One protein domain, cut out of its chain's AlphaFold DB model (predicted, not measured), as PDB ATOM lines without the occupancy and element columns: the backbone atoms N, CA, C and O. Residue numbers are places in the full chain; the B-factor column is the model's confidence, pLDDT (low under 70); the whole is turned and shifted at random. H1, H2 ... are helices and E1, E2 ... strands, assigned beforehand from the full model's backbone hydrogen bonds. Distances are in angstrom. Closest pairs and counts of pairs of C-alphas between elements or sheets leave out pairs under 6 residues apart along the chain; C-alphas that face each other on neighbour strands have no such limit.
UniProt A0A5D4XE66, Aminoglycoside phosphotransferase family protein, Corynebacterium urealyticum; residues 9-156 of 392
ATOM      1  N   SER A   9     144.988 153.121 122.222       67.12
ATOM      2  CA  SER A   9     145.235 152.746 123.619       67.12
ATOM      3  C   SER A   9     144.463 153.648 124.574       67.12
ATOM      4  O   SER A   9     144.252 154.830 124.297       67.12
ATOM      5  N   SER A  10     144.050 153.109 125.723       65.44
ATOM      6  CA  SER A  10     143.525 153.936 126.811       65.44
ATOM      7  C   SER A  10     144.637 154.865 127.303       65.44
ATOM      8  O   SER A  10     145.694 154.387 127.724       65.44
ATOM      9  N   GLY A  11     144.419 156.179 127.244       60.81
ATOM     10  CA  GLY A  11     145.463 157.142 127.587       60.81
ATOM     11  C   GLY A  11     145.888 157.097 129.056       60.81
ATOM     12  O   GLY A  11     145.051 157.051 129.962       60.81
ATOM     13  N   ASN A  12     147.200 157.161 129.300       68.00
ATOM     14  CA  ASN A  12     147.778 157.302 130.638       68.00
ATOM     15  C   ASN A  12     147.815 158.783 131.050       68.00
ATOM     16  O   ASN A  12     148.862 159.427 131.024       68.00
ATOM     17  N   PHE A  13     146.660 159.325 131.434       73.75
ATOM     18  CA  PHE A  13     146.548 160.710 131.895       73.75
ATOM     19  C   PHE A  13     147.146 160.878 133.294       73.75
ATOM     20  O   PHE A  13     146.836 160.120 134.215       73.75
ATOM     21  N   GLN A  14     147.990 161.894 133.459       71.56
ATOM     22  CA  GLN A  14     148.477 162.328 134.767       71.56
ATOM     23  C   GLN A  14     147.536 163.396 135.345       71.56
ATOM     24  O   GLN A  14     146.967 164.165 134.567       71.56
ATOM     25  N   PRO A  15     147.371 163.486 136.678       73.19
ATOM     26  CA  PRO A  15     146.634 164.585 137.298       73.19
ATOM     27  C   PRO A  15     147.224 165.954 136.929       73.19
ATOM     28  O   PRO A  15     148.446 166.112 136.872       73.19
ATOM     29  N   ILE A  16     146.365 166.954 136.710       71.62
ATOM     30  CA  ILE A  16     146.769 168.325 136.351       71.62
ATOM     31  C   ILE A  16     146.055 169.313 137.273       71.62
ATOM     32  O   ILE A  16     144.832 169.447 137.243       71.62
ATOM     33  N   GLY A  17     146.820 170.035 138.096       74.12
ATOM     34  CA  GLY A  17     146.255 170.947 139.091       74.12
ATOM     35  C   GLY A  17     145.372 170.195 140.089       74.12
ATOM     36  O   GLY A  17     145.858 169.330 140.814       74.12
ATOM     37  N   LYS A  18     144.077 170.530 140.125       78.56
ATOM     38  CA  LYS A  18     143.073 169.830 140.946       78.56
ATOM     39  C   LYS A  18     142.369 168.679 140.221       78.56
ATOM     40  O   LYS A  18     141.631 167.943 140.865       78.56
ATOM     41  N   LEU A  19     142.574 168.535 138.912       81.94
ATOM     42  CA  LEU A  19     141.883 167.545 138.093       81.94
ATOM     43  C   LEU A  19     142.539 166.176 138.263       81.94
ATOM     44  O   LEU A  19     143.753 166.031 138.065       81.94
ATOM     45  N   SER A  20     141.738 165.167 138.604       85.44
ATOM     46  CA  SER A  20     142.202 163.783 138.596       85.44
ATOM     47  C   SER A  20     142.347 163.261 137.162       85.44
ATOM     48  O   SER A  20     141.798 163.818 136.210       85.44
ATOM     49  N   ALA A  21     143.065 162.149 136.997       81.38
ATOM     50  CA  ALA A  21     143.153 161.469 135.704       81.38
ATOM     51  C   ALA A  21     141.769 161.047 135.173       81.38
ATOM     52  O   ALA A  21     141.549 161.048 133.963       81.38
ATOM     53  N   GLU A  22     140.837 160.715 136.071       85.12
ATOM     54  CA  GLU A  22     139.474 160.328 135.710       85.12
ATOM     55  C   GLU A  22     138.632 161.529 135.277       85.12
ATOM     56  O   GLU A  22     137.911 161.439 134.285       85.12
ATOM     57  N   ASP A  23     138.775 162.677 135.947       85.50
ATOM     58  CA  ASP A  23     138.101 163.918 135.542       85.50
ATOM     59  C   ASP A  23     138.526 164.334 134.132       85.50
ATOM     60  O   ASP A  23     137.698 164.729 133.310       85.50
ATOM     61  N   ILE A  24     139.818 164.186 133.819       80.56
ATOM     62  CA  ILE A  24     140.351 164.466 132.482       80.56
ATOM     63  C   ILE A  24     139.794 163.465 131.461       80.56
ATOM     64  O   ILE A  24     139.341 163.876 130.391       80.56
ATOM     65  N   ARG A  25     139.781 162.168 131.797       81.00
ATOM     66  CA  ARG A  25     139.292 161.106 130.906       81.00
ATOM     67  C   ARG A  25     137.794 161.219 130.618       81.00
ATOM     68  O   ARG A  25     137.387 160.946 129.502       81.00
ATOM     69  N   THR A  26     136.987 161.647 131.578       81.75
ATOM     70  CA  THR A  26     135.515 161.721 131.441       81.75
ATOM     71  C   THR A  26     135.008 163.128 131.119       81.75
ATOM     72  O   THR A  26     133.814 163.352 130.936       81.75
ATOM     73  N   GLY A  27     135.904 164.115 131.065       81.00
ATOM     74  CA  GLY A  27     135.532 165.503 130.810       81.00
ATOM     75  C   GLY A  27     134.789 166.171 131.959       81.00
ATOM     76  O   GLY A  27     134.156 167.207 131.752       81.00
ATOM     77  N   ASN A  28     134.878 165.640 133.174       84.69
ATOM     78  CA  ASN A  28     134.334 166.275 134.369       84.69
ATOM     79  C   ASN A  28     135.251 167.417 134.854       84.69
ATOM     80  O   ASN A  28     135.811 167.383 135.944       84.69
ATOM     81  N   ILE A  29     135.465 168.410 133.989       85.19
ATOM     82  CA  ILE A  29     136.431 169.498 134.178       85.19
ATOM     83  C   ILE A  29     135.675 170.814 134.376       85.19
ATOM     84  O   ILE A  29     135.075 171.332 133.430       85.19
ATOM     85  N   ASP A  30     135.754 171.389 135.579       81.38
ATOM     86  CA  ASP A  30     135.306 172.761 135.836       81.38
ATOM     87  C   ASP A  30     136.388 173.757 135.389       81.38
ATOM     88  O   ASP A  30     137.564 173.643 135.740       81.38
ATOM     89  N   ARG A  31     135.990 174.786 134.633       74.81
ATOM     90  CA  ARG A  31     136.890 175.869 134.208       74.81
ATOM     91  C   ARG A  31     137.521 176.608 135.389       74.81
ATOM     92  O   ARG A  31     138.616 177.137 135.227       74.81
ATOM     93  N   ALA A  32     136.849 176.681 136.537       76.38
ATOM     94  CA  ALA A  32     137.383 177.315 137.742       76.38
ATOM     95  C   ALA A  32     138.558 176.533 138.354       76.38
ATOM     96  O   ALA A  32     139.418 177.130 139.004       76.38
ATOM     97  N   ASP A  33     138.624 175.222 138.116       75.19
ATOM     98  CA  ASP A  33     139.730 174.373 138.567       75.19
ATOM     99  C   ASP A  33     140.936 174.420 137.619       75.19
ATOM    100  O   ASP A  33     142.032 173.971 137.967       75.19
ATOM    101  N   VAL A  34     140.764 175.046 136.451       73.31
ATOM    102  CA  VAL A  34     141.817 175.312 135.473       73.31
ATOM    103  C   VAL A  34     142.482 176.658 135.790       73.31
ATOM    104  O   VAL A  34     142.158 177.699 135.220       73.31
ATOM    105  N   ALA A  35     143.421 176.643 136.739       62.44
ATOM    106  CA  ALA A  35     144.184 177.816 137.181       62.44
ATOM    107  C   ALA A  35     145.592 177.870 136.555       62.44
ATOM    108  O   ALA A  35     146.588 177.957 137.273       62.44
ATOM    109  N   HIS A  36     145.687 177.769 135.224       70.50
ATOM    110  CA  HIS A  36     146.969 177.713 134.509       70.50
ATOM    111  C   HIS A  36     146.923 178.479 133.183       70.50
ATOM    112  O   HIS A  36     145.956 178.355 132.427       70.50
ATOM    113  N   ASP A  37     147.981 179.244 132.901       72.31
ATOM    114  CA  ASP A  37     148.233 179.828 131.582       72.31
ATOM    115  C   ASP A  37     148.961 178.791 130.720       72.31
ATOM    116  O   ASP A  37     150.137 178.500 130.931       72.31
ATOM    117  N   TYR A  38     148.255 178.230 129.741       75.75
ATOM    118  CA  TYR A  38     148.781 177.212 128.843       75.75
ATOM    119  C   TYR A  38     149.660 177.822 127.758       75.75
ATOM    120  O   TYR A  38     149.260 178.720 127.008       75.75
ATOM    121  N   SER A  39     150.855 177.263 127.640       70.81
ATOM    122  CA  SER A  39     151.827 177.560 126.599       70.81
ATOM    123  C   SER A  39     151.772 176.533 125.462       70.81
ATOM    124  O   SER A  39     151.093 175.507 125.536       70.81
ATOM    125  N   ARG A  40     152.535 176.782 124.389       66.94
ATOM    126  CA  ARG A  40     152.791 175.775 123.343       66.94
ATOM    127  C   ARG A  40     153.389 174.478 123.902       66.94
ATOM    128  O   ARG A  40     153.071 173.424 123.369       66.94
ATOM    129  N   GLU A  41     154.227 174.547 124.930       73.56
ATOM    130  CA  GLU A  41     154.889 173.377 125.532       73.56
ATOM    131  C   GLU A  41     153.898 172.493 126.301       73.56
ATOM    132  O   GLU A  41     154.111 171.291 126.456       73.56
ATOM    133  N   ASP A  42     152.770 173.070 126.725       77.44
ATOM    134  CA  ASP A  42     151.701 172.337 127.392       77.44
ATOM    135  C   ASP A  42     150.800 171.574 126.417       77.44
ATOM    136  O   ASP A  42     150.035 170.710 126.855       77.44
ATOM    137  N   LEU A  43     150.861 171.875 125.114       86.38
ATOM    138  CA  LEU A  43     150.053 171.195 124.107       86.38
ATOM    139  C   LEU A  43     150.561 169.766 123.915       86.38
ATOM    140  O   LEU A  43     151.607 169.540 123.315       86.38
ATOM    141  N   ARG A  44     149.785 168.812 124.424       88.75
ATOM    142  CA  ARG A  44     150.013 167.369 124.355       88.75
ATOM    143  C   ARG A  44     148.655 166.668 124.245       88.75
ATOM    144  O   ARG A  44     147.644 167.283 124.604       88.75
ATOM    145  N   PRO A  45     148.584 165.406 123.800       90.19
ATOM    146  CA  PRO A  45     147.320 164.668 123.745       90.19
ATOM    147  C   PRO A  45     146.579 164.675 125.087       90.19
ATOM    148  O   PRO A  45     145.360 164.831 125.130       90.19
ATOM    149  N   GLU A  46     147.322 164.624 126.193       87.19
ATOM    150  CA  GLU A  46     146.776 164.575 127.547       87.19
ATOM    151  C   GLU A  46     146.110 165.885 127.992       87.19
ATOM    152  O   GLU A  46     145.279 165.874 128.899       87.19
ATOM    153  N   THR A  47     146.453 167.019 127.370       88.06
ATOM    154  CA  THR A  47     145.901 168.342 127.712       88.06
ATOM    155  C   THR A  47     144.762 168.779 126.795       88.06
ATOM    156  O   THR A  47     144.008 169.690 127.150       88.06
ATOM    157  N   LEU A  48     144.556 168.096 125.661       92.44
ATOM    158  CA  LEU A  48     143.427 168.354 124.761       92.44
ATOM    159  C   LEU A  48     142.052 168.332 125.446       92.44
ATOM    160  O   LEU A  48     141.264 169.234 125.153       92.44
ATOM    161  N   PRO A  49     141.737 167.411 126.378       92.94
ATOM    162  CA  PRO A  49     140.412 167.373 127.003       92.94
ATOM    163  C   PRO A  49     140.107 168.651 127.797       92.94
ATOM    164  O   PRO A  49     138.982 169.155 127.789       92.94
ATOM    165  N   ILE A  50     141.141 169.247 128.401       90.44
ATOM    166  CA  ILE A  50     141.031 170.538 129.083       90.44
ATOM    167  C   ILE A  50     140.718 171.635 128.063       90.44
ATOM    168  O   ILE A  50     139.780 172.405 128.261       90.44
ATOM    169  N   PHE A  51     141.440 171.690 126.939       91.75
ATOM    170  CA  PHE A  51     141.179 172.682 125.893       91.75
ATOM    171  C   PHE A  51     139.773 172.573 125.312       91.75
ATOM    172  O   PHE A  51     139.130 173.603 125.111       91.75
ATOM    173  N   ILE A  52     139.266 171.358 125.116       93.56
ATOM    174  CA  ILE A  52     137.885 171.130 124.681       93.56
ATOM    175  C   ILE A  52     136.919 171.787 125.666       93.56
ATOM    176  O   ILE A  52     136.103 172.595 125.240       93.56
ATOM    177  N   LYS A  53     137.066 171.564 126.977       91.50
ATOM    178  CA  LYS A  53     136.188 172.167 128.003       91.50
ATOM    179  C   LYS A  53     136.358 173.681 128.138       91.50
ATOM    180  O   LYS A  53     135.393 174.419 128.381       91.50
ATOM    181  N   LEU A  54     137.564 174.199 127.911       89.81
ATOM    182  CA  LEU A  54     137.822 175.641 127.839       89.81
ATOM    183  C   LEU A  54     137.189 176.311 126.612       89.81
ATOM    184  O   LEU A  54     136.975 177.526 126.638       89.81
ATOM    185  N   ILE A  55     136.863 175.547 125.572       92.19
ATOM    186  CA  ILE A  55     136.228 176.038 124.347       92.19
ATOM    187  C   ILE A  55     134.714 175.778 124.398       92.19
ATOM    188  O   ILE A  55     133.939 176.734 124.458       92.19
ATOM    189  N   TRP A  56     134.310 174.511 124.473       92.44
ATOM    190  CA  TRP A  56     132.936 174.010 124.435       92.44
ATOM    191  C   TRP A  56     132.560 173.377 125.785       92.44
ATOM    192  O   TRP A  56     132.964 172.259 126.096       92.44
ATOM    193  N   GLN A  57     131.824 174.116 126.624       89.62
ATOM    194  CA  GLN A  57     131.398 173.622 127.953       89.62
ATOM    195  C   GLN A  57     130.267 172.606 127.864       89.62
ATOM    196  O   GLN A  57     130.101 171.798 128.769       89.62
ATOM    197  N   ASP A  58     129.499 172.694 126.785       91.38
ATOM    198  CA  ASP A  58     128.349 171.857 126.475       91.38
ATOM    199  C   ASP A  58     128.742 170.427 126.096       91.38
ATOM    200  O   ASP A  58     127.900 169.540 126.159       91.38
ATOM    201  N   LEU A  59     129.996 170.193 125.690       92.94
ATOM    202  CA  LEU A  59     130.442 168.867 125.284       92.94
ATOM    203  C   LEU A  59     130.749 167.994 126.494       92.94
ATOM    204  O   LEU A  59     131.491 168.409 127.380       92.94
ATOM    205  N   ALA A  60     130.268 166.760 126.480       92.38
ATOM    206  CA  ALA A  60     130.651 165.681 127.385       92.38
ATOM    207  C   ALA A  60     131.059 164.444 126.573       92.38
ATOM    208  O   ALA A  60     130.732 164.341 125.391       92.38
ATOM    209  N   TRP A  61     131.793 163.522 127.190       94.38
ATOM    210  CA  TRP A  61     132.226 162.269 126.570       94.38
ATOM    211  C   TRP A  61     132.406 161.190 127.640       94.38
ATOM    212  O   TRP A  61     132.497 161.493 128.829       94.38
ATOM    213  N   GLU A  62     132.454 159.931 127.224       91.38
ATOM    214  CA  GLU A  62     132.606 158.790 128.134       91.38
ATOM    215  C   GLU A  62     134.050 158.307 128.195       91.38
ATOM    216  O   GLU A  62     134.541 157.958 129.266       91.38
ATOM    217  N   ASN A  63     134.735 158.297 127.049       89.06
ATOM    218  CA  ASN A  63     136.070 157.729 126.931       89.06
ATOM    219  C   ASN A  63     136.980 158.583 126.052       89.06
ATOM    220  O   ASN A  63     136.529 159.307 125.161       89.06
ATOM    221  N   ILE A  64     138.283 158.438 126.297       93.06
ATOM    222  CA  ILE A  64     139.340 159.000 125.461       93.06
ATOM    223  C   ILE A  64     140.296 157.893 125.064       93.06
ATOM    224  O   ILE A  64     140.868 157.206 125.919       93.06
ATOM    225  N   LEU A  65     140.504 157.778 123.762       90.81
ATOM    226  CA  LEU A  65     141.441 156.856 123.156       90.81
ATOM    227  C   LEU A  65     142.592 157.645 122.530       90.81
ATOM    228  O   LEU A  65     142.388 158.670 121.874       90.81
ATOM    229  N   LEU A  66     143.817 157.172 122.746       89.56
ATOM    230  CA  LEU A  66     145.018 157.747 122.154       89.56
ATOM    231  C   LEU A  66     145.399 156.947 120.904       89.56
ATOM    232  O   LEU A  66     145.810 155.788 121.049       89.56
ATOM    233  N   PRO A  67     145.286 157.535 119.696       88.69
ATOM    234  CA  PRO A  67     145.895 156.953 118.505       88.69
ATOM    235  C   PRO A  67     147.423 157.023 118.582       88.69
ATOM    236  O   PRO A  67     147.997 157.767 119.392       88.69
ATOM    237  N   LYS A  68     148.092 156.312 117.666       84.50
ATOM    238  CA  LYS A  68     149.498 156.574 117.324       84.50
ATOM    239  C   LYS A  68     149.658 158.068 117.004       84.50
ATOM    240  O   LYS A  68     148.956 158.599 116.150       84.50
ATOM    241  N   GLN A  69     150.553 158.744 117.717       86.00
ATOM    242  CA  GLN A  69     150.771 160.181 117.543       86.00
ATOM    243  C   GLN A  69     151.714 160.459 116.372       86.00
ATOM    244  O   GLN A  69     152.761 159.814 116.255       86.00
ATOM    245  N   GLY A  70     151.350 161.448 115.553       82.56
ATOM    246  CA  GLY A  70     152.217 162.046 114.539       82.56
ATOM    247  C   GLY A  70     153.140 163.126 115.115       82.56
ATOM    248  O   GLY A  70     153.183 163.357 116.327       82.56
ATOM    249  N   MET A  71     153.888 163.798 114.237       81.75
ATOM    250  CA  MET A  71     154.851 164.838 114.626       81.75
ATOM    251  C   MET A  71     154.233 166.234 114.743       81.75
ATOM    252  O   MET A  71     154.770 167.063 115.477       81.75
ATOM    253  N   ASP A  72     153.108 166.486 114.067       85.06
ATOM    254  CA  ASP A  72     152.611 167.853 113.841       85.06
ATOM    255  C   ASP A  72     151.409 168.224 114.706       85.06
ATOM    256  O   ASP A  72     151.148 169.407 114.943       85.06
ATOM    257  N   HIS A  73     150.699 167.223 115.229       91.38
ATOM    258  CA  HIS A  73     149.474 167.405 115.999       91.38
ATOM    259  C   HIS A  73     149.462 166.564 117.269       91.38
ATOM    260  O   HIS A  73     149.856 165.399 117.270       91.38
ATOM    261  N   ALA A  74     148.915 167.140 118.337       93.19
ATOM    262  CA  ALA A  74     148.322 166.340 119.397       93.19
ATOM    263  C   ALA A  74     146.983 165.816 118.885       93.19
ATOM    264  O   ALA A  74     146.188 166.613 118.374       93.19
ATOM    265  N   VAL A  75     146.728 164.513 119.031       94.31
ATOM    266  CA  VAL A  75     145.497 163.873 118.552       94.31
ATOM    267  C   VAL A  75     144.901 162.969 119.629       94.31
ATOM    268  O   VAL A  75     145.608 162.153 120.216       94.31
ATOM    269  N   ILE A  76     143.592 163.071 119.857       95.88
ATOM    270  CA  ILE A  76     142.814 162.104 120.646       95.88
ATOM    271  C   ILE A  76     141.533 161.719 119.905       95.88
ATOM    272  O   ILE A  76     141.033 162.482 119.081       95.88
ATOM    273  N   LEU A  77     140.981 160.555 120.223       95.06
ATOM    274  CA  LEU A  77     139.630 160.150 119.844       95.06
ATOM    275  C   LEU A  77     138.742 160.250 121.087       95.06
ATOM    276  O   LEU A  77     139.063 159.666 122.124       95.06
ATOM    277  N   LEU A  78     137.641 160.992 120.987       95.38
ATOM    278  CA  LEU A  78     136.592 160.996 122.002       95.38
ATOM    279  C   LEU A  78     135.478 160.032 121.601       95.38
ATOM    280  O   LEU A  78     135.057 160.037 120.443       95.38
ATOM    281  N   GLU A  79     134.966 159.267 122.564       94.06
ATOM    282  CA  GLU A  79     133.818 158.372 122.387       94.06
ATOM    283  C   GLU A  79     132.733 158.641 123.430       94.06
ATOM    284  O   GLU A  79     133.018 159.114 124.535       94.06
ATOM    285  N   GLY A  80     131.480 158.329 123.093       93.12
ATOM    286  CA  GLY A  80     130.346 158.658 123.957       93.12
ATOM    287  C   GLY A  80     130.032 160.153 123.944       93.12
ATOM    288  O   GLY A  80     129.558 160.678 124.951       93.12
ATOM    289  N   VAL A  81     130.388 160.859 122.865       93.94
ATOM    290  CA  VAL A  81     130.331 162.322 122.797       93.94
ATOM    291  C   VAL A  81     128.891 162.800 122.722       93.94
ATOM    292  O   VAL A  81     128.091 162.291 121.939       93.94
ATOM    293  N   ARG A  82     128.575 163.806 123.537       92.12
ATOM    294  CA  ARG A  82     127.257 164.441 123.620       92.12
ATOM    295  C   ARG A  82     127.428 165.947 123.735       92.12
ATOM    296  O   ARG A  82     128.438 166.407 124.268       92.12
ATOM    297  N   SER A  83     126.450 166.701 123.254       91.62
ATOM    298  CA  SER A  83     126.369 168.150 123.434       91.62
ATOM    299  C   SER A  83     125.056 168.497 124.123       91.62
ATOM    300  O   SER A  83     124.002 168.036 123.699       91.62
ATOM    301  N   ASP A  84     125.112 169.345 125.145       88.56
ATOM    302  CA  ASP A  84     123.916 169.917 125.775       88.56
ATOM    303  C   ASP A  84     123.484 171.242 125.103       88.56
ATOM    304  O   ASP A  84     122.707 172.020 125.664       88.56
ATOM    305  N   GLU A  85     123.995 171.544 123.901       85.25
ATOM    306  CA  GLU A  85     123.710 172.778 123.156       85.25
ATOM    307  C   GLU A  85     122.324 172.755 122.491       85.25
ATOM    308  O   GLU A  85     122.195 172.805 121.271       85.25
ATOM    309  N   GLY A  86     121.270 172.703 123.306       81.31
ATOM    310  CA  GLY A  86     119.879 172.892 122.887       81.31
ATOM    311  C   GLY A  86     119.510 172.142 121.602       81.31
ATOM    312  O   GLY A  86     119.608 170.921 121.532       81.31
ATOM    313  N   GLU A  87     119.093 172.885 120.575       76.00
ATOM    314  CA  GLU A  87     118.661 172.342 119.275       76.00
ATOM    315  C   GLU A  87     119.784 171.648 118.476       76.00
ATOM    316  O   GLU A  87     119.498 170.944 117.511       76.00
ATOM    317  N   PHE A  88     121.050 171.812 118.872       74.31
ATOM    318  CA  PHE A  88     122.224 171.222 118.220       74.31
ATOM    319  C   PHE A  88     122.796 170.008 118.965       74.31
ATOM    320  O   PHE A  88     123.837 169.485 118.555       74.31
ATOM    321  N   ALA A  89     122.127 169.546 120.026       76.69
ATOM    322  CA  ALA A  89     122.583 168.442 120.871       76.69
ATOM    323  C   ALA A  89     122.933 167.169 120.076       76.69
ATOM    324  O   ALA A  89     123.982 166.563 120.294       76.69
ATOM    325  N   ASP A  90     122.104 166.824 119.084       77.12
ATOM    326  CA  ASP A  90     122.255 165.614 118.264       77.12
ATOM    327  C   ASP A  90     123.158 165.806 117.028       77.12
ATOM    328  O   ASP A  90     123.337 164.884 116.231       77.12
ATOM    329  N   MET A  91     123.731 167.000 116.823       83.25
ATOM    330  CA  MET A  91     124.570 167.291 115.649       83.25
ATOM    331  C   MET A  91     126.043 166.914 115.832       83.25
ATOM    332  O   MET A  91     126.806 166.936 114.862       83.25
ATOM    333  N   VAL A  92     126.470 166.583 117.052       89.62
ATOM    334  CA  VAL A  92     127.833 166.113 117.317       89.62
ATOM    335  C   VAL A  92     127.844 164.583 117.250       89.62
ATOM    336  O   VAL A  92     127.107 163.947 118.000       89.62
ATOM    337  N   PRO A  93     128.661 163.964 116.377       93.00
ATOM    338  CA  PRO A  93     128.750 162.512 116.312       93.00
ATOM    339  C   PRO A  93     129.211 161.917 117.644       93.00
ATOM    340  O   PRO A  93     130.065 162.489 118.315       93.00
ATOM    341  N   ASN A  94     128.733 160.710 117.963       93.88
ATOM    342  CA  ASN A  94     129.124 159.970 119.171       93.88
ATOM    343  C   ASN A  94     130.644 159.731 119.285       93.88
ATOM    344  O   ASN A  94     131.160 159.499 120.378       93.88
ATOM    345  N   ARG A  95     131.361 159.749 118.155       95.69
ATOM    346  CA  ARG A  95     132.815 159.596 118.085       95.69
ATOM    347  C   ARG A  95     133.405 160.718 117.240       95.69
ATOM    348  O   ARG A  95     132.937 160.949 116.123       95.69
ATOM    349  N   VAL A  96     134.432 161.397 117.751       96.50
ATOM    350  CA  VAL A  96     135.137 162.468 117.022       96.50
ATOM    351  C   VAL A  96     136.643 162.395 117.246       96.50
ATOM    352  O   VAL A  96     137.106 162.156 118.363       96.50
ATOM    353  N   ILE A  97     137.411 162.665 116.193       96.25
ATOM    354  CA  ILE A  97     138.845 162.934 116.314       96.25
ATOM    355  C   ILE A  97     139.024 164.386 116.733       96.25
ATOM    356  O   ILE A  97     138.458 165.294 116.131       96.25
ATOM    357  N   VAL A  98     139.848 164.619 117.742       96.31
ATOM    358  CA  VAL A  98     140.255 165.951 118.172       96.31
ATOM    359  C   VAL A  98     141.723 166.119 117.858       96.31
ATOM    360  O   VAL A  98     142.538 165.295 118.268       96.31
ATOM    361  N   ARG A  99     142.071 167.215 117.186       94.81
ATOM    362  CA  ARG A  99     143.469 167.567 116.936       94.81
ATOM    363  C   ARG A  99     143.771 169.030 117.196       94.81
ATOM    364  O   ARG A  99     142.919 169.902 117.006       94.81
ATOM    365  N   ALA A 100     145.010 169.291 117.594       93.44
ATOM    366  CA  ALA A 100     145.556 170.636 117.707       93.44
ATOM    367  C   ALA A 100     147.027 170.663 117.250       93.44
ATOM    368  O   ALA A 100     147.803 169.813 117.694       93.44
ATOM    369  N   PRO A 101     147.432 171.613 116.385       90.50
ATOM    370  CA  PRO A 101     148.782 171.623 115.830       90.50
ATOM    371  C   PRO A 101     149.847 172.126 116.811       90.50
ATOM    372  O   PRO A 101     149.681 173.177 117.451       90.50
ATOM    373  N   TYR A 102     150.977 171.419 116.877       85.31
ATOM    374  CA  TYR A 102     152.109 171.765 117.735       85.31
ATOM    375  C   TYR A 102     152.781 173.063 117.294       85.31
ATOM    376  O   TYR A 102     152.974 173.950 118.133       85.31
ATOM    377  N   THR A 103     153.124 173.193 116.009       80.12
ATOM    378  CA  THR A 103     153.907 174.326 115.493       80.12
ATOM    379  C   THR A 103     153.053 175.481 114.989       80.12
ATOM    380  O   THR A 103     151.846 175.373 114.775       80.12
ATOM    381  N   GLU A 104     153.699 176.630 114.812       77.94
ATOM    382  CA  GLU A 104     153.042 177.812 114.279       77.94
ATOM    383  C   GLU A 104     152.655 177.664 112.803       77.94
ATOM    384  O   GLU A 104     151.549 178.090 112.453       77.94
ATOM    385  N   ALA A 105     153.482 177.033 111.954       78.25
ATOM    386  CA  ALA A 105     153.141 176.901 110.537       78.25
ATOM    387  C   ALA A 105     151.896 176.026 110.342       78.25
ATOM    388  O   ALA A 105     150.989 176.414 109.605       78.25
ATOM    389  N   TYR A 106     151.767 174.917 111.081       84.50
ATOM    390  CA  TYR A 106     150.553 174.093 111.019       84.50
ATOM    391  C   TYR A 106     149.319 174.805 111.604       84.50
ATOM    392  O   TYR A 106     148.218 174.689 111.060       84.50
ATOM    393  N   ARG A 107     149.468 175.631 112.654       82.62
ATOM    394  CA  ARG A 107     148.347 176.441 113.190       82.62
ATOM    395  C   ARG A 107     147.796 177.445 112.185       82.62
ATOM    396  O   ARG A 107     146.587 177.689 112.191       82.62
ATOM    397  N   LEU A 108     148.652 178.031 111.348       79.44
ATOM    398  CA  LEU A 108     148.233 178.985 110.318       79.44
ATOM    399  C   LEU A 108     147.394 178.328 109.218       79.44
ATOM    400  O   LEU A 108     146.517 178.984 108.654       79.44
ATOM    401  N   GLN A 109     147.628 177.046 108.940       82.75
ATOM    402  CA  GLN A 109     146.962 176.317 107.859       82.75
ATOM    403  C   GLN A 109     145.717 175.545 108.317       82.75
ATOM    404  O   GLN A 109     144.812 175.336 107.514       82.75
ATOM    405  N   ALA A 110     145.591 175.224 109.608       83.25
ATOM    406  CA  ALA A 110     144.497 174.401 110.138       83.25
ATOM    407  C   ALA A 110     143.075 174.882 109.769       83.25
ATOM    408  O   ALA A 110     142.191 174.067 109.534       83.25
ATOM    409  N   SER A 111     142.814 176.197 109.687       80.69
ATOM    410  CA  SER A 111     141.489 176.680 109.248       80.69
ATOM    411  C   SER A 111     141.244 176.535 107.752       80.69
ATOM    412  O   SER A 111     140.095 176.435 107.328       80.69
ATOM    413  N   ARG A 112     142.313 176.597 106.954       86.94
ATOM    414  CA  ARG A 112     142.241 176.448 105.499       86.94
ATOM    415  C   ARG A 112     142.020 174.986 105.145       86.94
ATOM    416  O   ARG A 112     141.216 174.715 104.266       86.94
ATOM    417  N   GLU A 113     142.626 174.077 105.908       90.44
ATOM    418  CA  GLU A 113     142.428 172.627 105.795       90.44
ATOM    419  C   GLU A 113     140.951 172.251 105.811       90.44
ATOM    420  O   GLU A 113     140.464 171.654 104.857       90.44
ATOM    421  N   SER A 114     140.199 172.712 106.815       90.00
ATOM    422  CA  SER A 114     138.753 172.476 106.882       90.00
ATOM    423  C   SER A 114     138.004 172.948 105.630       90.00
ATOM    424  O   SER A 114     137.099 172.263 105.159       90.00
ATOM    425  N   GLY A 115     138.360 174.121 105.093       92.56
ATOM    426  CA  GLY A 115     137.713 174.676 103.902       92.56
ATOM    427  C   GLY A 115     138.047 173.892 102.633       92.56
ATOM    428  O   GLY A 115     137.158 173.622 101.828       92.56
ATOM    429  N   VAL A 116     139.314 173.506 102.474       94.62
ATOM    430  CA  VAL A 116     139.801 172.711 101.340       94.62
ATOM    431  C   VAL A 116     139.176 171.321 101.354       94.62
ATOM    432  O   VAL A 116     138.597 170.922 100.349       94.62
ATOM    433  N   ILE A 117     139.195 170.624 102.495       95.38
ATOM    434  CA  ILE A 117     138.580 169.297 102.625       95.38
ATOM    435  C   ILE A 117     137.082 169.348 102.295       95.38
ATOM    436  O   ILE A 117     136.588 168.493 101.562       95.38
ATOM    437  N   ALA A 118     136.356 170.363 102.778       93.88
ATOM    438  CA  ALA A 118     134.939 170.521 102.452       93.88
ATOM    439  C   ALA A 118     134.716 170.701 100.938       93.88
ATOM    440  O   ALA A 118     133.835 170.066 100.361       93.88
ATOM    441  N   ALA A 119     135.539 171.517 100.271       93.81
ATOM    442  CA  ALA A 119     135.456 171.701  98.822       93.81
ATOM    443  C   ALA A 119     135.801 170.421  98.039       93.81
ATOM    444  O   ALA A 119     135.126 170.116  97.055       93.81
ATOM    445  N   LEU A 120     136.809 169.662  98.479       95.12
ATOM    446  CA  LEU A 120     137.185 168.377  97.880       95.12
ATOM    447  C   LEU A 120     136.103 167.310  98.071       95.12
ATOM    448  O   LEU A 120     135.822 166.554  97.144       95.12
ATOM    449  N   GLY A 121     135.440 167.282  99.230       92.62
ATOM    450  CA  GLY A 121     134.350 166.342  99.515       92.62
ATOM    451  C   GLY A 121     133.123 166.527  98.615       92.62
ATOM    452  O   GLY A 121     132.342 165.600  98.447       92.62
ATOM    453  N   HIS A 122     132.960 167.702  97.999       91.06
ATOM    454  CA  HIS A 122     131.921 167.954  96.994       91.06
ATOM    455  C   HIS A 122     132.351 167.630  95.557       91.06
ATOM    456  O   HIS A 122     131.509 167.637  94.661       91.06
ATOM    457  N   ARG A 123     133.646 167.399  95.325       91.44
ATOM    458  CA  ARG A 123     134.247 167.223  93.993       91.44
ATOM    459  C   ARG A 123     134.865 165.841  93.782       91.44
ATOM    460  O   ARG A 123     135.348 165.567  92.693       91.44
ATOM    461  N   SER A 124     134.880 164.998  94.809       93.44
ATOM    462  CA  SER A 124     135.478 163.667  94.769       93.44
ATOM    463  C   SER A 124     134.578 162.643  95.445       93.44
ATOM    464  O   SER A 124     133.761 162.984  96.302       93.44
ATOM    465  N   ASN A 125     134.759 161.379  95.069       91.56
ATOM    466  CA  ASN A 125     134.005 160.258  95.630       91.56
ATOM    467  C   ASN A 125     134.694 159.636  96.861       91.56
ATOM    468  O   ASN A 125     134.151 158.712  97.467       91.56
ATOM    469  N   ALA A 126     135.884 160.122  97.233       95.62
ATOM    470  CA  ALA A 126     136.623 159.667  98.406       95.62
ATOM    471  C   ALA A 126     136.007 160.202  99.710       95.62
ATOM    472  O   ALA A 126     135.468 161.309  99.777       95.62
ATOM    473  N   ARG A 127     136.116 159.424 100.790       96.44
ATOM    474  CA  ARG A 127     135.679 159.849 102.125       96.44
ATOM    475  C   ARG A 127     136.756 160.712 102.771       96.44
ATOM    476  O   ARG A 127     137.878 160.257 102.963       96.44
ATOM    477  N   LEU A 128     136.398 161.937 103.146       96.75
ATOM    478  CA  LEU A 128     137.310 162.891 103.783       96.75
ATOM    479  C   LEU A 128     136.796 163.316 105.172       96.75
ATOM    480  O   LEU A 128     135.576 163.457 105.334       96.75
ATOM    481  N   PRO A 129     137.679 163.560 106.162       95.19
ATOM    482  CA  PRO A 129     137.292 164.001 107.498       95.19
ATOM    483  C   PRO A 129     136.519 165.320 107.462       95.19
ATOM    484  O   PRO A 129     137.033 166.358 107.051       95.19
ATOM    485  N   GLN A 130     135.276 165.307 107.932       94.12
ATOM    486  CA  GLN A 130     134.448 166.503 107.997       94.12
ATOM    487  C   GLN A 130     134.709 167.261 109.291       94.12
ATOM    488  O   GLN A 130     134.790 166.672 110.368       94.12
ATOM    489  N   THR A 131     134.810 168.586 109.201       94.31
ATOM    490  CA  THR A 131     134.930 169.428 110.395       94.31
ATOM    491  C   THR A 131     133.588 169.508 111.113       94.31
ATOM    492  O   THR A 131     132.638 170.078 110.590       94.31
ATOM    493  N   VAL A 132     133.536 168.970 112.331       94.00
ATOM    494  CA  VAL A 132     132.362 169.014 113.213       94.00
ATOM    495  C   VAL A 132     132.319 170.356 113.942       94.00
ATOM    496  O   VAL A 132     131.327 171.077 113.884       94.00
ATOM    497  N   ARG A 133     133.419 170.727 114.609       93.19
ATOM    498  CA  ARG A 133     133.593 172.030 115.271       93.19
ATOM    499  C   ARG A 133     135.052 172.455 115.202       93.19
ATOM    500  O   ARG A 133     135.953 171.625 115.209       93.19
ATOM    501  N   GLN A 134     135.301 173.757 115.191       93.19
ATOM    502  CA  GLN A 134     136.650 174.292 115.349       93.19
ATOM    503  C   GLN A 134     136.617 175.627 116.074       93.19
ATOM    504  O   GLN A 134     135.750 176.464 115.818       93.19
ATOM    505  N   ALA A 135     137.566 175.844 116.976       92.38
ATOM    506  CA  ALA A 135     137.677 177.102 117.692       92.38
ATOM    507  C   ALA A 135     139.068 177.275 118.300       92.38
ATOM    508  O   ALA A 135     139.894 176.365 118.342       92.38
ATOM    509  N   HIS A 136     139.328 178.494 118.756       91.00
ATOM    510  CA  HIS A 136     140.548 178.813 119.474       91.00
ATOM    511  C   HIS A 136     140.330 178.705 120.977       91.00
ATOM    512  O   HIS A 136     139.307 179.176 121.482       91.00
ATOM    513  N   VAL A 137     141.341 178.211 121.691       88.81
ATOM    514  CA  VAL A 137     141.405 178.338 123.149       88.81
ATOM    515  C   VAL A 137     141.321 179.834 123.514       88.81
ATOM    516  O   VAL A 137     142.008 180.659 122.891       88.81
ATOM    517  N   PRO A 138     140.459 180.235 124.471       87.12
ATOM    518  CA  PRO A 138     140.302 181.641 124.832       87.12
ATOM    519  C   PRO A 138     141.611 182.272 125.322       87.12
ATOM    520  O   PRO A 138     142.303 181.702 126.160       87.12
ATOM    521  N   ARG A 139     141.901 183.506 124.878       82.31
ATOM    522  CA  ARG A 139     143.168 184.212 125.185       82.31
ATOM    523  C   ARG A 139     143.500 184.310 126.671       82.31
ATOM    524  O   ARG A 139     144.668 184.315 127.021       82.31
ATOM    525  N   ARG A 140     142.489 184.384 127.537       82.62
ATOM    526  CA  ARG A 140     142.687 184.460 128.992       82.62
ATOM    527  C   ARG A 140     143.392 183.236 129.595       82.62
ATOM    528  O   ARG A 140     143.762 183.317 130.749       82.62
ATOM    529  N   PHE A 141     143.503 182.140 128.843       79.25
ATOM    530  CA  PHE A 141     144.187 180.911 129.252       79.25
ATOM    531  C   PHE A 141     145.476 180.654 128.462       79.25
ATOM    532  O   PHE A 141     146.113 179.634 128.676       79.25
ATOM    533  N   THR A 142     145.829 181.513 127.499       75.62
ATOM    534  CA  THR A 142     147.029 181.352 126.648       75.62
ATOM    535  C   THR A 142     147.889 182.621 126.595       75.62
ATOM    536  O   THR A 142     148.817 182.724 125.790       75.62
ATOM    537  N   GLY A 143     147.528 183.648 127.369       73.31
ATOM    538  CA  GLY A 143     148.148 184.970 127.342       73.31
ATOM    539  C   GLY A 143     148.243 185.594 125.938       73.31
ATOM    540  O   GLY A 143     147.291 185.596 125.152       73.31
ATOM    541  N   ASN A 144     149.427 186.137 125.632       64.06
ATOM    542  CA  ASN A 144     149.744 186.819 124.369       64.06
ATOM    543  C   ASN A 144     150.220 185.881 123.244       64.06
ATOM    544  O   ASN A 144     150.552 186.362 122.160       64.06
ATOM    545  N   GLN A 145     150.273 184.562 123.464       63.06
ATOM    546  CA  GLN A 145     150.714 183.628 122.425       63.06
ATOM    547  C   GLN A 145     149.691 183.525 121.280       63.06
ATOM    548  O   GLN A 145     148.491 183.779 121.452       63.06
ATOM    549  N   ARG A 146     150.153 183.147 120.075       64.19
ATOM    550  CA  ARG A 146     149.241 182.824 118.967       64.19
ATOM    551  C   ARG A 146     148.337 181.668 119.393       64.19
ATOM    552  O   ARG A 146     148.806 180.642 119.883       64.19
ATOM    553  N   ARG A 147     147.030 181.882 119.228       77.25
ATOM    554  CA  ARG A 147     145.971 181.058 119.816       77.25
ATOM    555  C   ARG A 147     146.098 179.596 119.380       77.25
ATOM    556  O   ARG A 147     146.171 179.319 118.185       77.25
ATOM    557  N   ILE A 148     146.063 178.676 120.342       85.19
ATOM    558  CA  ILE A 148     145.928 177.238 120.076       85.19
ATOM    559  C   ILE A 148     144.546 177.016 119.458       85.19
ATOM    560  O   ILE A 148     143.538 177.443 120.026       85.19
ATOM    561  N   ARG A 149     144.500 176.391 118.281       88.88
ATOM    562  CA  ARG A 149     143.255 175.980 117.631       88.88
ATOM    563  C   ARG A 149     143.027 174.499 117.890       88.88
ATOM    564  O   ARG A 149     143.950 173.709 117.722       88.88
ATOM    565  N   VAL A 150     141.801 174.160 118.263       93.56
ATOM    566  CA  VAL A 150     141.331 172.783 118.406       93.56
ATOM    567  C   VAL A 150     140.267 172.538 117.343       93.56
ATOM    568  O   VAL A 150     139.352 173.355 117.181       93.56
ATOM    569  N   THR A 151     140.395 171.422 116.634       95.00
ATOM    570  CA  THR A 151     139.460 170.987 115.591       95.00
ATOM    571  C   THR A 151     138.907 169.612 115.950       95.00
ATOM    572  O   THR A 151     139.675 168.701 116.259       95.00
ATOM    573  N   LEU A 152     137.581 169.478 115.905       95.75
ATOM    574  CA  LEU A 152     136.839 168.222 115.987       95.75
ATOM    575  C   LEU A 152     136.503 167.779 114.565       95.75
ATOM    576  O   LEU A 152     135.883 168.533 113.811       95.75
ATOM    577  N   LEU A 153     136.892 166.559 114.222       95.62
ATOM    578  CA  LEU A 153     136.684 165.932 112.927       95.62
ATOM    579  C   LEU A 153     135.817 164.680 113.075       95.62
ATOM    580  O   LEU A 153     135.887 163.979 114.088       95.62
ATOM    581  N   SER A 154     135.028 164.375 112.048       95.25
ATOM    582  CA  SER A 154     134.351 163.084 111.936       95.25
ATOM    583  C   SER A 154     135.374 161.951 111.873       95.25
ATOM    584  O   SER A 154     136.407 162.081 111.211       95.25
ATOM    585  N   VAL A 155     135.062 160.822 112.504       95.00
ATOM    586  CA  VAL A 155     135.863 159.599 112.376       95.00
ATOM    587  C   VAL A 155     135.589 158.948 111.018       95.00
ATOM    588  O   VAL A 155     134.444 158.905 110.569       95.00
ATOM    589  N   ILE A 156     136.641 158.447 110.371       94.50
ATOM    590  CA  ILE A 156     136.532 157.517 109.245       94.50
ATOM    591  C   ILE A 156     136.966 156.152 109.769       94.50
ATOM    592  O   ILE A 156     138.137 155.949 110.077       94.50
TER     593      ILE A 156
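AT A GLANCE: This is residues 9 to 156 of the 392 residues of the protein "Aminoglycoside phosphotransferase family protein" of Corynebacterium urealyticum (UniProt A0A5D4XE66). A twisted sheet of five strands forms the core, with helices over both of its faces. H2 crosses one face, with H1 beside it near the E1 edge; H4 covers part of the other face, over E5 and E4, and small H3 is off the sheet. The printed part has 148 residues, with named elements in the order H1, H2, E1, E2, H3, E3, H4, E4, E5, four helices and five strands; the sheet runs E1, E2, E3, E5, E4, antiparallel throughout. The class is mixed, helices and strands, though under half of the residues, 72 of 148, are in named elements. The whole is compact, with a radius of gyration of the C-alphas of 15.0 A and spans of 48 by 32 by 31 A.

HOW THE PARTS SIT: Residues 9 to 10 make a short antiparallel pairing with residues 65 to 66 of E1, residues 63 to 67. H1, residues 21 to 26, is on the sheet, and its closest C-alphas to E1 are those of Arg 25 and Ile 64, 5.8 A apart. H2, residues 45 to 55, only just touches H1, with 3 pairs of C-alphas within 8 A, the closest being Ile 24 and Pro 49 at 6.2 A; they run the same way at a steep tilt of 54 degrees. E1 and E2, residues 73 to 79, form a hairpin, with N 65 and O 77 within hydrogen-bond range at 2.9 A. H3, residues 86 to 91, is not on the sheet and touches no helix. E3, residues 95 to 101, is the antiparallel neighbour of E2, with N 98 and O 76 at 2.8 A. E4, residues 131 to 136, and E5, residues 149 to 154, form another hairpin, with N 152 and O 133 at 2.8 A. E5 also pairs antiparallel with E3, with N 153 and O 97 at 2.8 A. H2 runs across the strands at a height over the sheet of 7.9 A, at 72 degrees to E2 on the local plane; its closest C-alphas to E2 are those of Pro 45 and Ala 74, 4.8 A apart. H4, residues 104 to 121, is on the opposite face, a three-layer arrangement with helices on both faces of the sheet; its height over the sheet is 10.0 A, and it runs along the strands at 23 degrees to E5 on the local plane. E3, H4 and E4 make a split strand-helix-strand unit, two strands running the same way with E5 between them, and its crossover is right-handed. Every O i to N i+4 pair is within hydrogen-bond range in H1, against 5 of 7 in H2, 10 of 14 in H4 and 0 of 2 in H3, where 2 of 3 O i to N i+3 pairs are.

IN THESE COORDINATES: H1 begins at C-alpha 21, (143.153, 161.469, 135.704). H2 is 15.9 A long, E2 19.2 A and E3 20.1 A. H4 measures 26.4 A from C-alpha 104 at (153.042, 177.812, 114.279) to C-alpha 121, with a kink of 42 degrees near residue 112. E4 is 14.2 A long, and E5 ends at C-alpha 154, (134.351, 163.084, 111.936).

THE WHOLE: The two C-alphas farthest apart are those of Lys 18 and Arg 123, at 47.8 A. The printed part has no cut. The links H1 to H2 and E4 to E5 are long, with 18 and 12 residues. The mean pLDDT of the printed part is 85.8; residues 9 to 12, 35, 40 and 144 to 146 are under 70.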